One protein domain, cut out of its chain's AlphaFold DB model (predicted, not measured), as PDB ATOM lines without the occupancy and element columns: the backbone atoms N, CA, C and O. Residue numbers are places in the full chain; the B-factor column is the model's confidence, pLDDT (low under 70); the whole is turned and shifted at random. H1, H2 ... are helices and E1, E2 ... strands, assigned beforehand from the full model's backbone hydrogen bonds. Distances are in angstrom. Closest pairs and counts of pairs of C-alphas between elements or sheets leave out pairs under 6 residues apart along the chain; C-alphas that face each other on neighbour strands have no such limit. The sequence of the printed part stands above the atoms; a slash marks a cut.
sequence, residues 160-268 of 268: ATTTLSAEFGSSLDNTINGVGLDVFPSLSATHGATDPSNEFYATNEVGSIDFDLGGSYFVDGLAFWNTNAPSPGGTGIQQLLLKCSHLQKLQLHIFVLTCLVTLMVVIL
ATOM      1  N   ALA A 160     125.455  71.461 103.768       92.81
ATOM      2  CA  ALA A 160     126.248  72.565 103.258       92.81
ATOM      3  C   ALA A 160     127.385  72.051 102.364       92.81
ATOM      4  O   ALA A 160     127.926  70.964 102.569       92.81
ATOM      5  N   THR A 161     127.777  72.851 101.376       93.75
ATOM      6  CA  THR A 161     129.011  72.661 100.599       93.75
ATOM      7  C   THR A 161     129.799  73.956 100.560       93.75
ATOM      8  O   THR A 161     129.214  75.031 100.632       93.75
ATOM      9  N   THR A 162     131.119  73.888 100.422       91.81
ATOM     10  CA  THR A 162     131.953  75.090 100.373       91.81
ATOM     11  C   THR A 162     133.091  74.962  99.371       91.81
ATOM     12  O   THR A 162     133.544  73.858  99.072       91.81
ATOM     13  N   THR A 163     133.559  76.101  98.859       91.25
ATOM     14  CA  THR A 163     134.829  76.197  98.124       91.25
ATOM     15  C   THR A 163     136.030  76.402  99.048       91.25
ATOM     16  O   THR A 163     137.163  76.409  98.576       91.25
ATOM     17  N   LEU A 164     135.792  76.636 100.338       88.44
ATOM     18  CA  LEU A 164     136.817  76.905 101.338       88.44
ATOM     19  C   LEU A 164     137.384  75.597 101.901       88.44
ATOM     20  O   LEU A 164     136.702  74.576 101.953       88.44
ATOM     21  N   SER A 165     138.636  75.625 102.352       89.62
ATOM     22  CA  SER A 165     139.247  74.477 103.032       89.62
ATOM     23  C   SER A 165     139.116  74.631 104.540       89.62
ATOM     24  O   SER A 165     139.446  75.691 105.066       89.62
ATOM     25  N   ALA A 166     138.628  73.582 105.210       89.31
ATOM     26  CA  ALA A 166     138.482  73.556 106.660       89.31
ATOM     27  C   ALA A 166     139.850  73.639 107.353       89.31
ATOM     28  O   ALA A 166     140.773  72.910 106.994       89.31
ATOM     29  N   GLU A 167     139.955  74.480 108.377       87.88
ATOM     30  CA  GLU A 167     141.169  74.677 109.169       87.88
ATOM     31  C   GLU A 167     140.967  74.266 110.630       87.88
ATOM     32  O   GLU A 167     139.843  74.109 111.111       87.88
ATOM     33  N   PHE A 168     142.076  74.055 111.344       86.31
ATOM     34  CA  PHE A 168     142.104  73.725 112.781       86.31
ATOM     35  C   PHE A 168     141.278  72.491 113.196       86.31
ATOM     36  O   PHE A 168     140.931  72.342 114.364       86.31
ATOM     37  N   GLY A 169     140.987  71.586 112.256       88.50
ATOM     38  CA  GLY A 169     140.162  70.398 112.503       88.50
ATOM     39  C   GLY A 169     138.664  70.685 112.637       88.50
ATOM     40  O   GLY A 169     137.925  69.812 113.084       88.50
ATOM     41  N   SER A 170     138.225  71.887 112.260       90.25
ATOM     42  CA  SER A 170     136.813  72.260 112.246       90.25
ATOM     43  C   SER A 170     136.015  71.546 111.153       90.25
ATOM     44  O   SER A 170     136.576  71.017 110.190       90.25
ATOM     45  N   SER A 171     134.688  71.525 111.303       92.56
ATOM     46  CA  SER A 171     133.773  70.876 110.361       92.56
ATOM     47  C   SER A 171     132.798  71.874 109.754       92.56
ATOM     48  O   SER A 171     132.264  72.727 110.458       92.56
ATOM     49  N   LEU A 172     132.510  71.727 108.456       92.81
ATOM     50  CA  LEU A 172     131.450  72.488 107.793       92.81
ATOM     51  C   LEU A 172     130.071  72.190 108.406       92.81
ATOM     52  O   LEU A 172     129.206  73.059 108.411       92.81
ATOM     53  N   ASP A 173     129.874  71.007 108.990       94.12
ATOM     54  CA  ASP A 173     128.606  70.641 109.637       94.12
ATOM     55  C   ASP A 173     128.282  71.533 110.844       94.12
ATOM     56  O   ASP A 173     127.109  71.741 111.160       94.12
ATOM     57  N   ASN A 174     129.302  72.131 111.476       92.50
ATOM     58  CA  ASN A 174     129.117  73.096 112.563       92.50
ATOM     59  C   ASN A 174     128.365  74.349 112.101       92.50
ATOM     60  O   ASN A 174     127.850  75.093 112.922       92.50
ATOM     61  N   THR A 175     128.250  74.574 110.787       90.56
ATOM     62  CA  THR A 175     127.495  75.707 110.249       90.56
ATOM     63  C   THR A 175     125.975  75.526 110.298       90.56
ATOM     64  O   THR A 175     125.267  76.507 110.080       90.56
ATOM     65  N   ILE A 176     125.480  74.306 110.566       91.50
ATOM     66  CA  ILE A 176     124.053  73.941 110.451       91.50
ATOM     67  C   ILE A 176     123.521  73.059 111.592       91.50
ATOM     68  O   ILE A 176     122.315  72.845 111.682       91.50
ATOM     69  N   ASN A 177     124.385  72.503 112.446       91.94
ATOM     70  CA  ASN A 177     123.999  71.500 113.451       91.94
ATOM     71  C   ASN A 177     123.657  72.089 114.836       91.94
ATOM     72  O   ASN A 177     123.296  71.333 115.739       91.94
ATOM     73  N   GLY A 178     123.793  73.408 115.012       91.44
ATOM     74  CA  GLY A 178     123.477  74.112 116.256       91.44
ATOM     75  C   GLY A 178     124.480  73.926 117.389       91.44
ATOM     76  O   GLY A 178     124.218  74.369 118.507       91.44
ATOM     77  N   VAL A 179     125.611  73.259 117.143       92.44
ATOM     78  CA  VAL A 179     126.668  73.146 118.146       92.44
ATOM     79  C   VAL A 179     127.126  74.550 118.550       92.44
ATOM     80  O   VAL A 179     127.245  75.436 117.716       92.44
ATOM     81  N   GLY A 180     127.342  74.766 119.845       90.44
ATOM     82  CA  GLY A 180     127.714  76.079 120.368       90.44
ATOM     83  C   GLY A 180     126.538  76.994 120.716       90.44
ATOM     84  O   GLY A 180     126.755  77.901 121.512       90.44
ATOM     85  N   LEU A 181     125.312  76.741 120.242       91.12
ATOM     86  CA  LEU A 181     124.125  77.485 120.686       91.12
ATOM     87  C   LEU A 181     123.601  76.997 122.040       91.12
ATOM     88  O   LEU A 181     123.636  75.804 122.347       91.12
ATOM     89  N   ASP A 182     123.062  77.921 122.835       91.44
ATOM     90  CA  ASP A 182     122.328  77.602 124.065       91.44
ATOM     91  C   ASP A 182     120.941  76.986 123.797       91.44
ATOM     92  O   ASP A 182     120.466  76.163 124.585       91.44
ATOM     93  N   VAL A 183     120.319  77.338 122.670       87.44
ATOM     94  CA  VAL A 183     119.044  76.803 122.180       87.44
ATOM     95  C   VAL A 183     119.139  76.536 120.677       87.44
ATOM     96  O   VAL A 183     119.584  77.385 119.910       87.44
ATOM     97  N   PHE A 184     118.680  75.363 120.233       86.50
ATOM     98  CA  PHE A 184     118.635  75.006 118.815       86.50
ATOM     99  C   PHE A 184     117.353  74.226 118.462       86.50
ATOM    100  O   PHE A 184     117.011  73.285 119.187       86.50
ATOM    101  N   PRO A 185     116.667  74.550 117.344       87.38
ATOM    102  CA  PRO A 185     116.917  75.688 116.449       87.38
ATOM    103  C   PRO A 185     116.625  77.042 117.104       87.38
ATOM    104  O   PRO A 185     115.702  77.144 117.905       87.38
ATOM    105  N   SER A 186     117.386  78.076 116.739       84.06
ATOM    106  CA  SER A 186     117.077  79.461 117.107       84.06
ATOM    107  C   SER A 186     117.801  80.463 116.202       84.06
ATOM    108  O   SER A 186     118.846  80.145 115.640       84.06
ATOM    109  N   LEU A 187     117.243  81.667 116.072       83.44
ATOM    110  CA  LEU A 187     117.794  82.841 115.386       83.44
ATOM    111  C   LEU A 187     118.388  83.878 116.353       83.44
ATOM    112  O   LEU A 187     119.062  84.809 115.914       83.44
ATOM    113  N   SER A 188     118.116  83.744 117.650       85.31
ATOM    114  CA  SER A 188     118.500  84.707 118.691       85.31
ATOM    115  C   SER A 188     119.308  84.094 119.835       85.31
ATOM    116  O   SER A 188     119.811  84.831 120.685       85.31
ATOM    117  N   ALA A 189     119.467  82.768 119.832       87.88
ATOM    118  CA  ALA A 189     120.300  82.025 120.767       87.88
ATOM    119  C   ALA A 189     121.705  82.623 120.911       87.88
ATOM    120  O   ALA A 189     122.325  83.100 119.949       87.88
ATOM    121  N   THR A 190     122.235  82.571 122.131       90.06
ATOM    122  CA  THR A 190     123.634  82.934 122.345       90.06
ATOM    123  C   THR A 190     124.528  81.789 121.891       90.06
ATOM    124  O   THR A 190     124.214  80.617 122.090       90.06
ATOM    125  N   HIS A 191     125.651  82.133 121.263       89.19
ATOM    126  CA  HIS A 191     126.671  81.165 120.892       89.19
ATOM    127  C   HIS A 191     127.820  81.216 121.898       89.19
ATOM    128  O   HIS A 191     128.239  82.294 122.333       89.19
ATOM    129  N   GLY A 192     128.332  80.046 122.265       86.75
ATOM    130  CA  GLY A 192     129.506  79.895 123.109       86.75
ATOM    131  C   GLY A 192     130.744  80.558 122.506       86.75
ATOM    132  O   GLY A 192     130.778  80.933 121.334       86.75
ATOM    133  N   ALA A 193     131.782  80.702 123.329       84.12
ATOM    134  CA  ALA A 193     133.059  81.226 122.861       84.12
ATOM    135  C   ALA A 193     133.644  80.356 121.734       84.12
ATOM    136  O   ALA A 193     133.440  79.140 121.701       84.12
ATOM    137  N   THR A 194     134.396  81.012 120.855       80.56
ATOM    138  CA  THR A 194     135.003  80.424 119.662       80.56
ATOM    139  C   THR A 194     135.895  79.209 119.955       80.56
ATOM    140  O   THR A 194     136.882  79.318 120.687       80.56
ATOM    141  N   ASP A 195     135.549  78.054 119.360       85.00
ATOM    142  CA  ASP A 195     136.220  76.752 119.514       85.00
ATOM    143  C   ASP A 195     136.183  75.947 118.181       85.00
ATOM    144  O   ASP A 195     135.150  75.890 117.516       85.00
ATOM    145  N   PRO A 196     137.276  75.300 117.727       87.06
ATOM    146  CA  PRO A 196     137.268  74.461 116.515       87.06
ATOM    147  C   PRO A 196     136.212  73.347 116.491       87.06
ATOM    148  O   PRO A 196     135.831  72.885 115.418       87.06
ATOM    149  N   SER A 197     135.730  72.912 117.653       90.50
ATOM    150  CA  SER A 197     134.681  71.901 117.776       90.50
ATOM    151  C   SER A 197     133.268  72.438 117.556       90.50
ATOM    152  O   SER A 197     132.385  71.628 117.273       90.50
ATOM    153  N   ASN A 198     133.046  73.756 117.653       89.69
ATOM    154  CA  ASN A 198     131.712  74.353 117.557       89.69
ATOM    155  C   ASN A 198     131.518  75.356 116.408       89.69
ATOM    156  O   ASN A 198     130.416  75.837 116.199       89.69
ATOM    157  N   GLU A 199     132.554  75.643 115.627       87.94
ATOM    158  CA  GLU A 199     132.488  76.584 114.505       87.94
ATOM    159  C   GLU A 199     133.168  75.992 113.257       87.94
ATOM    160  O   GLU A 199     133.894  75.001 113.359       87.94
ATOM    161  N   PHE A 200     132.938  76.570 112.071       89.06
ATOM    162  CA  PHE A 200     133.640  76.199 110.831       89.06
ATOM    163  C   PHE A 200     134.722  77.216 110.475       89.06
ATOM    164  O   PHE A 200     134.394  78.312 110.033       89.06
ATOM    165  N   TYR A 201     135.995  76.845 110.578       85.06
ATOM    166  CA  TYR A 201     137.129  77.705 110.247       85.06
ATOM    167  C   TYR A 201     137.612  77.432 108.831       85.06
ATOM    168  O   TYR A 201     137.755  76.277 108.434       85.06
ATOM    169  N   ALA A 202     137.945  78.493 108.102       82.25
ATOM    170  CA  ALA A 202     138.461  78.405 106.748       82.25
ATOM    171  C   ALA A 202     139.771  79.179 106.551       82.25
ATOM    172  O   ALA A 202     140.093  80.109 107.297       82.25
ATOM    173  N   THR A 203     140.499  78.820 105.489       72.75
ATOM    174  CA  THR A 203     141.621  79.608 104.959       72.75
ATOM    175  C   THR A 203     141.195  81.046 104.616       72.75
ATOM    176  O   THR A 203     140.024  81.329 104.372       72.75
ATOM    177  N   ASN A 204     142.158  81.979 104.562       68.31
ATOM    178  CA  ASN A 204     141.932  83.420 104.316       68.31
ATOM    179  C   ASN A 204     141.552  83.769 102.866       68.31
ATOM    180  O   ASN A 204     141.916  84.833 102.362       68.31
ATOM    181  N   GLU A 205     140.861  82.869 102.183       72.38
ATOM    182  CA  GLU A 205     140.459  83.022 100.796       72.38
ATOM    183  C   GLU A 205     139.006  83.493 100.698       72.38
ATOM    184  O   GLU A 205     138.171  83.254 101.570       72.38
ATOM    185  N   VAL A 206     138.702  84.193  99.609       80.31
ATOM    186  CA  VAL A 206     137.320  84.494  99.226       80.31
ATOM    187  C   VAL A 206     136.706  83.208  98.693       80.31
ATOM    188  O   VAL A 206     137.279  82.560  97.818       80.31
ATOM    189  N   GLY A 207     135.524  82.856  99.182       85.00
ATOM    190  CA  GLY A 207     134.845  81.635  98.775       85.00
ATOM    191  C   GLY A 207     133.344  81.700  98.984       85.00
ATOM    192  O   GLY A 207     132.785  82.752  99.317       85.00
ATOM    193  N   SER A 208     132.691  80.564  98.768       87.19
ATOM    194  CA  SER A 208     131.269  80.409  99.033       87.19
ATOM    195  C   SER A 208     130.979  79.274  99.999       87.19
ATOM    196  O   SER A 208     131.714  78.285 100.070       87.19
ATOM    197  N   ILE A 209     129.883  79.430 100.734       89.44
ATOM    198  CA  ILE A 209     129.210  78.344 101.442       89.44
ATOM    199  C   ILE A 209     127.779  78.294 100.916       89.44
ATOM    200  O   ILE A 209     127.078  79.308 100.882       89.44
ATOM    201  N   ASP A 210     127.380  77.110 100.475       89.62
ATOM    202  CA  ASP A 210     126.101  76.844  99.841       89.62
ATOM    203  C   ASP A 210     125.295  75.909 100.722       89.62
ATOM    204  O   ASP A 210     125.716  74.780 100.970       89.62
ATOM    205  N   PHE A 211     124.131  76.374 101.150       90.31
ATOM    206  CA  PHE A 211     123.223  75.648 102.021       90.31
ATOM    207  C   PHE A 211     122.085  75.044 101.203       90.31
ATOM    208  O   PHE A 211     121.424  75.745 100.431       90.31
ATOM    209  N   ASP A 212     121.857  73.747 101.385       90.44
ATOM    210  CA  ASP A 212     120.661  73.055 100.916       90.44
ATOM    211  C   ASP A 212     119.586  73.143 101.999       90.44
ATOM    212  O   ASP A 212     119.811  72.704 103.126       90.44
ATOM    213  N   LEU A 213     118.423  73.703 101.671       86.56
ATOM    214  CA  LEU A 213     117.316  73.852 102.624       86.56
ATOM    215  C   LEU A 213     116.446  72.589 102.719       86.56
ATOM    216  O   LEU A 213     115.526  72.522 103.531       86.56
ATOM    217  N   GLY A 214     116.681  71.596 101.856       86.62
ATOM    218  CA  GLY A 214     115.862  70.387 101.755       86.62
ATOM    219  C   GLY A 214     114.470  70.635 101.164       86.62
ATOM    220  O   GLY A 214     113.625  69.741 101.178       86.62
ATOM    221  N   GLY A 215     114.212  71.843 100.657       81.81
ATOM    222  CA  GLY A 215     112.904  72.272 100.179       81.81
ATOM    223  C   GLY A 215     112.897  73.705  99.646       81.81
ATOM    224  O   GLY A 215     113.904  74.412  99.665       81.81
ATOM    225  N   SER A 216     111.743  74.132  99.135       78.69
ATOM    226  CA  SER A 216     111.511  75.509  98.697       78.69
ATOM    227  C   SER A 216     110.784  76.271  99.794       78.69
ATOM    228  O   SER A 216     109.729  75.827 100.242       78.69
ATOM    229  N   TYR A 217     111.319  77.428 100.166       77.00
ATOM    230  CA  TYR A 217     110.780  78.250 101.241       77.00
ATOM    231  C   TYR A 217     110.742  79.722 100.836       77.00
ATOM    232  O   TYR A 217     111.512  80.161  99.975       77.00
ATOM    233  N   PHE A 218     109.842  80.474 101.464       73.56
ATOM    234  CA  PHE A 218     109.930  81.927 101.491       73.56
ATOM    235  C   PHE A 218     110.915  82.300 102.589       73.56
ATOM    236  O   PHE A 218     110.706  81.892 103.723       73.56
ATOM    237  N   VAL A 219     111.983  83.006 102.213       74.50
ATOM    238  CA  VAL A 219     113.063  83.368 103.129       74.50
ATOM    239  C   VAL A 219     113.034  84.862 103.392       74.50
ATOM    240  O   VAL A 219     113.292  85.650 102.480       74.50
ATOM    241  N   ASP A 220     112.751  85.231 104.639       73.25
ATOM    242  CA  ASP A 220     112.618  86.630 105.064       73.25
ATOM    243  C   ASP A 220     113.917  87.198 105.664       73.25
ATOM    244  O   ASP A 220     114.063  88.411 105.826       73.25
ATOM    245  N   GLY A 221     114.901  86.341 105.954       76.69
ATOM    246  CA  GLY A 221     116.186  86.748 106.513       76.69
ATOM    247  C   GLY A 221     117.085  85.579 106.924       76.69
ATOM    248  O   GLY A 221     116.862  84.430 106.552       76.69
ATOM    249  N   LEU A 222     118.135  85.892 107.684       83.88
ATOM    250  CA  LEU A 222     119.053  84.911 108.262       83.88
ATOM    251  C   LEU A 222     119.630  85.432 109.580       83.88
ATOM    252  O   LEU A 222     119.865  86.635 109.720       83.88
ATOM    253  N   ALA A 223     119.914  84.519 110.502       84.19
ATOM    254  CA  ALA A 223     120.794  84.757 111.636       84.19
ATOM    255  C   ALA A 223     122.177  84.165 111.338       84.19
ATOM    256  O   ALA A 223     122.297  83.087 110.746       84.19
ATOM    257  N   PHE A 224     123.226  84.887 111.730       83.00
ATOM    258  CA  PHE A 224     124.600  84.420 111.604       83.00
ATOM    259  C   PHE A 224     125.395  84.768 112.856       83.00
ATOM    260  O   PHE A 224     125.299  85.878 113.382       83.00
ATOM    261  N   TRP A 225     126.224  83.827 113.292       85.75
ATOM    262  CA  TRP A 225     127.170  84.037 114.379       85.75
ATOM    263  C   TRP A 225     128.556  84.175 113.773       85.75
ATOM    264  O   TRP A 225     129.053  83.279 113.090       85.75
ATOM    265  N   ASN A 226     129.144  85.353 113.969       81.50
ATOM    266  CA  ASN A 226     130.496  85.649 113.527       81.50
ATOM    267  C   ASN A 226     131.472  85.329 114.658       81.50
ATOM    268  O   ASN A 226     131.219  85.685 115.811       81.50
ATOM    269  N   THR A 227     132.588  84.697 114.314       75.94
ATOM    270  CA  THR A 227     133.656  84.358 115.261       75.94
ATOM    271  C   THR A 227     134.159  85.596 116.012       75.94
ATOM    272  O   THR A 227     134.266  86.689 115.450       75.94
ATOM    273  N   ASN A 228     134.475  85.426 117.298       70.81
ATOM    274  CA  ASN A 228     134.936  86.493 118.187       70.81
ATOM    275  C   ASN A 228     136.326  86.214 118.799       70.81
ATOM    276  O   ASN A 228     136.631  86.696 119.894       70.81
ATOM    277  N   ALA A 229     137.188  85.467 118.095       65.31
ATOM    278  CA  ALA A 229     138.515  85.097 118.591       65.31
ATOM    279  C   ALA A 229     139.420  86.318 118.904       65.31
ATOM    280  O   ALA A 229     139.575  87.221 118.078       65.31
ATOM    281  N   PRO A 230     140.098  86.348 120.073       58.28
ATOM    282  CA  PRO A 230     140.780  87.552 120.546       58.28
ATOM    283  C   PRO A 230     142.174  87.856 119.957       58.28
ATOM    284  O   PRO A 230     142.687  88.936 120.255       58.28
ATOM    285  N   SER A 231     142.837  86.999 119.156       56.97
ATOM    286  CA  SER A 231     144.111  87.378 118.490       56.97
ATOM    287  C   SER A 231     144.735  86.357 117.516       56.97
ATOM    288  O   SER A 231     144.535  85.160 117.711       56.97
ATOM    289  N   PRO A 232     145.610  86.814 116.578       52.00
ATOM    290  CA  PRO A 232     145.936  88.212 116.283       52.00
ATOM    291  C   PRO A 232     145.285  88.695 114.973       52.00
ATOM    292  O   PRO A 232     145.698  88.304 113.885       52.00
ATOM    293  N   GLY A 233     144.329  89.623 115.101       52.59
ATOM    294  CA  GLY A 233     143.815  90.452 114.005       52.59
ATOM    295  C   GLY A 233     142.424  90.062 113.506       52.59
ATOM    296  O   GLY A 233     142.303  89.100 112.764       52.59
ATOM    297  N   GLY A 234     141.413  90.852 113.893       56.25
ATOM    298  CA  GLY A 234     140.109  91.005 113.224       56.25
ATOM    299  C   GLY A 234     139.564  89.788 112.475       56.25
ATOM    300  O   GLY A 234     139.313  89.894 111.280       56.25
ATOM    301  N   THR A 235     139.404  88.661 113.164       62.53
ATOM    302  CA  THR A 235     138.833  87.444 112.585       62.53
ATOM    303  C   THR A 235     137.329  87.618 112.416       62.53
ATOM    304  O   THR A 235     136.668  88.150 113.307       62.53
ATOM    305  N   GLY A 236     136.789  87.172 111.288       67.31
ATOM    306  CA  GLY A 236     135.356  87.175 111.026       67.31
ATOM    307  C   GLY A 236     134.989  87.662 109.632       67.31
ATOM    308  O   GLY A 236     135.759  88.308 108.918       67.31
ATOM    309  N   ILE A 237     133.762  87.351 109.232       74.81
ATOM    310  CA  ILE A 237     133.186  87.808 107.970       74.81
ATOM    311  C   ILE A 237     133.007  89.324 108.029       74.81
ATOM    312  O   ILE A 237     132.332  89.842 108.916       74.81
ATOM    313  N   GLN A 238     133.607  90.032 107.072       74.00
ATOM    314  CA  GLN A 238     133.531  91.496 106.978       74.00
ATOM    315  C   GLN A 238     132.497  91.951 105.949       74.00
ATOM    316  O   GLN A 238     131.865  92.992 106.114       74.00
ATOM    317  N   GLN A 239     132.316  91.173 104.882       75.56
ATOM    318  CA  GLN A 239     131.348  91.466 103.842       75.56
ATOM    319  C   GLN A 239     130.710  90.181 103.322       75.56
ATOM    320  O   GLN A 239     131.372  89.166 103.093       75.56
ATOM    321  N   LEU A 240     129.403  90.276 103.093       75.06
ATOM    322  CA  LEU A 240     128.563  89.183 102.646       75.06
ATOM    323  C   LEU A 240     127.792  89.577 101.393       75.06
ATOM    324  O   LEU A 240     127.219  90.662 101.324       75.06
ATOM    325  N   LEU A 241     127.740  88.676 100.421       78.44
ATOM    326  CA  LEU A 241     126.789  88.730  99.324       78.44
ATOM    327  C   LEU A 241     125.908  87.483  99.383       78.44
ATOM    328  O   LEU A 241     126.358  86.367  99.125       78.44
ATOM    329  N   LEU A 242     124.639  87.701  99.697       76.19
ATOM    330  CA  LEU A 242     123.620  86.664  99.712       76.19
ATOM    331  C   LEU A 242     123.047  86.469  98.306       76.19
ATOM    332  O   LEU A 242     122.677  87.438  97.641       76.19
ATOM    333  N   LYS A 243     122.954  85.218  97.853       78.00
ATOM    334  CA  LYS A 243     122.258  84.851  96.616       78.00
ATOM    335  C   LYS A 243     121.285  83.712  96.889       78.00
ATOM    336  O   LYS A 243     121.665  82.694  97.456       78.00
ATOM    337  N   CYS A 244     120.057  83.850  96.407       67.56
ATOM    338  CA  CYS A 244     119.073  82.772  96.419       67.56
ATOM    339  C   CYS A 244     118.972  82.157  95.022       67.56
ATOM    340  O   CYS A 244     118.995  82.873  94.018       67.56
ATOM    341  N   SER A 245     118.829  80.837  94.946       69.06
ATOM    342  CA  SER A 245     118.538  80.139  93.694       69.06
ATOM    343  C   SER A 245     117.143  79.518  93.731       69.06
ATOM    344  O   SER A 245     116.679  79.062  94.772       69.06
ATOM    345  N   HIS A 246     116.493  79.417  92.570       60.00
ATOM    346  CA  HIS A 246     115.247  78.647  92.418       60.00
ATOM    347  C   HIS A 246     115.448  77.125  92.590       60.00
ATOM    348  O   HIS A 246     114.482  76.371  92.550       60.00
ATOM    349  N   LEU A 247     116.691  76.669  92.784       53.91
ATOM    350  CA  LEU A 247     117.070  75.267  92.972       53.91
ATOM    351  C   LEU A 247     117.217  74.891  94.455       53.91
ATOM    352  O   LEU A 247     118.006  74.007  94.768       53.91
ATOM    353  N   GLN A 248     116.494  75.563  95.358       55.50
ATOM    354  CA  GLN A 248     116.475  75.249  96.801       55.50
ATOM    355  C   GLN A 248     117.815  75.463  97.525       55.50
ATOM    356  O   GLN A 248     118.029  74.944  98.617       55.50
ATOM    357  N   LYS A 249     118.714  76.259  96.931       54.56
ATOM    358  CA  LYS A 249     120.009  76.600  97.528       54.56
ATOM    359  C   LYS A 249     120.099  78.074  97.874       54.56
ATOM    360  O   LYS A 249     119.831  78.921  97.009       54.56
ATOM    361  N   LEU A 250     120.553  78.351  99.093       54.25
ATOM    362  CA  LEU A 250     121.052  79.655  99.510       54.25
ATOM    363  C   LEU A 250     122.574  79.652  99.358       54.25
ATOM    364  O   LEU A 250     123.248  78.798  99.923       54.25
ATOM    365  N   GLN A 251     123.117  80.589  98.587       52.69
ATOM    366  CA  GLN A 251     124.559  80.742  98.412       52.69
ATOM    367  C   GLN A 251     125.049  82.007  99.103       52.69
ATOM    368  O   GLN A 251     124.615  83.121  98.791       52.69
ATOM    369  N   LEU A 252     126.020  81.838  99.987       55.19
ATOM    370  CA  LEU A 252     126.702  82.915 100.678       55.19
ATOM    371  C   LEU A 252     128.059  83.146 100.021       55.19
ATOM    372  O   LEU A 252     128.924  82.280 100.066       55.19
ATOM    373  N   HIS A 253     128.252  84.304  99.393       51.28
ATOM    374  CA  HIS A 253     129.551  84.723  98.872       51.28
ATOM    375  C   HIS A 253     130.235  85.599  99.919       51.28
ATOM    376  O   HIS A 253     129.720  86.662 100.275       51.28
ATOM    377  N   ILE A 254     131.387  85.155 100.409       53.69
ATOM    378  CA  ILE A 254     132.085  85.788 101.527       53.69
ATOM    379  C   ILE A 254     133.284  86.569 100.993       53.69
ATOM    380  O   ILE A 254     134.162  85.988 100.361       53.69
ATOM    381  N   PHE A 255     133.338  87.875 101.265       41.41
ATOM    382  CA  PHE A 255     134.476  88.731 100.919       41.41
ATOM    383  C   PHE A 255     135.294  89.064 102.174       41.41
ATOM    384  O   PHE A 255     134.751  89.486 103.195       41.41
ATOM    385  N   VAL A 256     136.612  88.894 102.078       40.91
ATOM    386  CA  VAL A 256     137.566  89.015 103.190       40.91
ATOM    387  C   VAL A 256     138.647  89.985 102.749       40.91
ATOM    388  O   VAL A 256     139.332  89.710 101.764       40.91
ATOM    389  N   LEU A 257     138.807  91.120 103.435       33.22
ATOM    390  CA  LEU A 257     139.878  92.063 103.096       33.22
ATOM    391  C   LEU A 257     141.125  91.914 103.972       33.22
ATOM    392  O   LEU A 257     142.117  92.573 103.688       33.22
ATOM    393  N   THR A 258     141.126  91.057 104.998       33.81
ATOM    394  CA  THR A 258     142.325  90.465 105.638       33.81
ATOM    395  C   THR A 258     141.920  89.615 106.851       33.81
ATOM    396  O   THR A 258     141.147  90.074 107.677       33.81
ATOM    397  N   CYS A 259     142.499  88.408 106.918       35.31
ATOM    398  CA  CYS A 259     142.509  87.385 107.981       35.31
ATOM    399  C   CYS A 259     141.190  86.781 108.531       35.31
ATOM    400  O   CYS A 259     140.346  87.458 109.091       35.31
ATOM    401  N   LEU A 260     141.160  85.444 108.427       36.06
ATOM    402  CA  LEU A 260     140.384  84.354 109.038       36.06
ATOM    403  C   LEU A 260     138.860  84.486 109.029       36.06
ATOM    404  O   LEU A 260     138.279  85.396 109.610       36.06
ATOM    405  N   VAL A 261     138.223  83.526 108.357       33.19
ATOM    406  CA  VAL A 261     136.792  83.501 108.035       33.19
ATOM    407  C   VAL A 261     136.154  82.275 108.654       33.19
ATOM    408  O   VAL A 261     136.709  81.178 108.570       33.19
ATOM    409  N   THR A 262     134.983  82.440 109.264       47.78
ATOM    410  CA  THR A 262     134.259  81.354 109.940       47.78
ATOM    411  C   THR A 262     132.753  81.639 109.914       47.78
ATOM    412  O   THR A 262     132.368  82.809 109.952       47.78
ATOM    413  N   LEU A 263     131.906  80.607 109.771       37.41
ATOM    414  CA  LEU A 263     130.462  80.750 109.507       37.41
ATOM    415  C   LEU A 263     129.600  79.777 110.342       37.41
ATOM    416  O   LEU A 263     129.952  78.612 110.448       37.41
ATOM    417  N   MET A 264     128.433  80.225 110.825       38.78
ATOM    418  CA  MET A 264     127.251  79.392 111.117       38.78
ATOM    419  C   MET A 264     125.993  80.139 110.646       38.78
ATOM    420  O   MET A 264     125.889  81.342 110.896       38.78
ATOM    421  N   VAL A 265     125.079  79.471 109.925       40.44
ATOM    422  CA  VAL A 265     123.893  80.104 109.305       40.44
ATOM    423  C   VAL A 265     122.623  79.363 109.675       40.44
ATOM    424  O   VAL A 265     122.493  78.164 109.440       40.44
ATOM    425  N   VAL A 266     121.651  80.130 110.155       40.25
ATOM    426  CA  VAL A 266     120.275  79.687 110.368       40.25
ATOM    427  C   VAL A 266     119.357  80.615 109.564       40.25
ATOM    428  O   VAL A 266     119.532  81.834 109.594       40.25
ATOM    429  N   ILE A 267     118.436  80.056 108.774       38.16
ATOM    430  CA  ILE A 267     117.682  80.785 107.735       38.16
ATOM    431  C   ILE A 267     116.208  80.898 108.164       38.16
ATOM    432  O   ILE A 267     115.703  79.999 108.832       38.16
ATOM    433  N   LEU A 268     115.541  82.012 107.834       44.78
ATOM    434  CA  LEU A 268     114.097  82.253 108.038       44.78
ATOM    435  C   LEU A 268     113.265  81.709 106.885       44.78
ATOM    436  O   LEU A 268     113.780  81.819 105.754       44.78
TER     437      LEU A 268
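This is residues 160 to 268 of the 268 residues of the protein "F5/8 type C domain-containing protein" of Flavobacterium sp. (UniProt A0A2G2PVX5). With little regular structure, the antiparallel sheet E1 - E3 - E6 - E5 makes one layer, and over one of its faces lies a looser layer of two short antiparallel pairs, E2 with E7 and E4 with E8. The printed part has 109 residues, 38 in named elements, mostly strand, in order E1 H1 E2 E3 E4 E5 E6 E7 E8. It is compact: radius of gyration of the C-alphas 13.3 A, spans 40 by 30 by 22 A.

E1, residues 160 to 162, neighbours E3, residues 207 to 212; N 161 and O 210 are 2.9 A apart. H1, residues 172 to 175, too short for an O i to N i+4 pair, only grazes this sheet. E2, residues 200 to 202, neighbours E7, residues 261 to 263; N 202 and O 261 are 3.0 A apart. E4, residues 222 to 224, neighbours E8, residues 265 to 267; N 223 and O 266 are 2.9 A apart. E5, residues 239 to 244, and E6, residues 249 to 255, form a hairpin; N 241 and O 253 are 2.8 A apart. E6 also neighbours E3; N 252 and O 209 are 2.9 A apart.

E1 begins at C-alpha 160 (126.248, 72.565, 103.258). E6 is 19.2 A long; E8 ends at C-alpha 267 (117.682, 80.785, 107.735).

The printed part has no cut. Links H1 to E2 and E4 to E5 are long. Residues 204, 229 to 236 and 244 to 268 have pLDDT under 70.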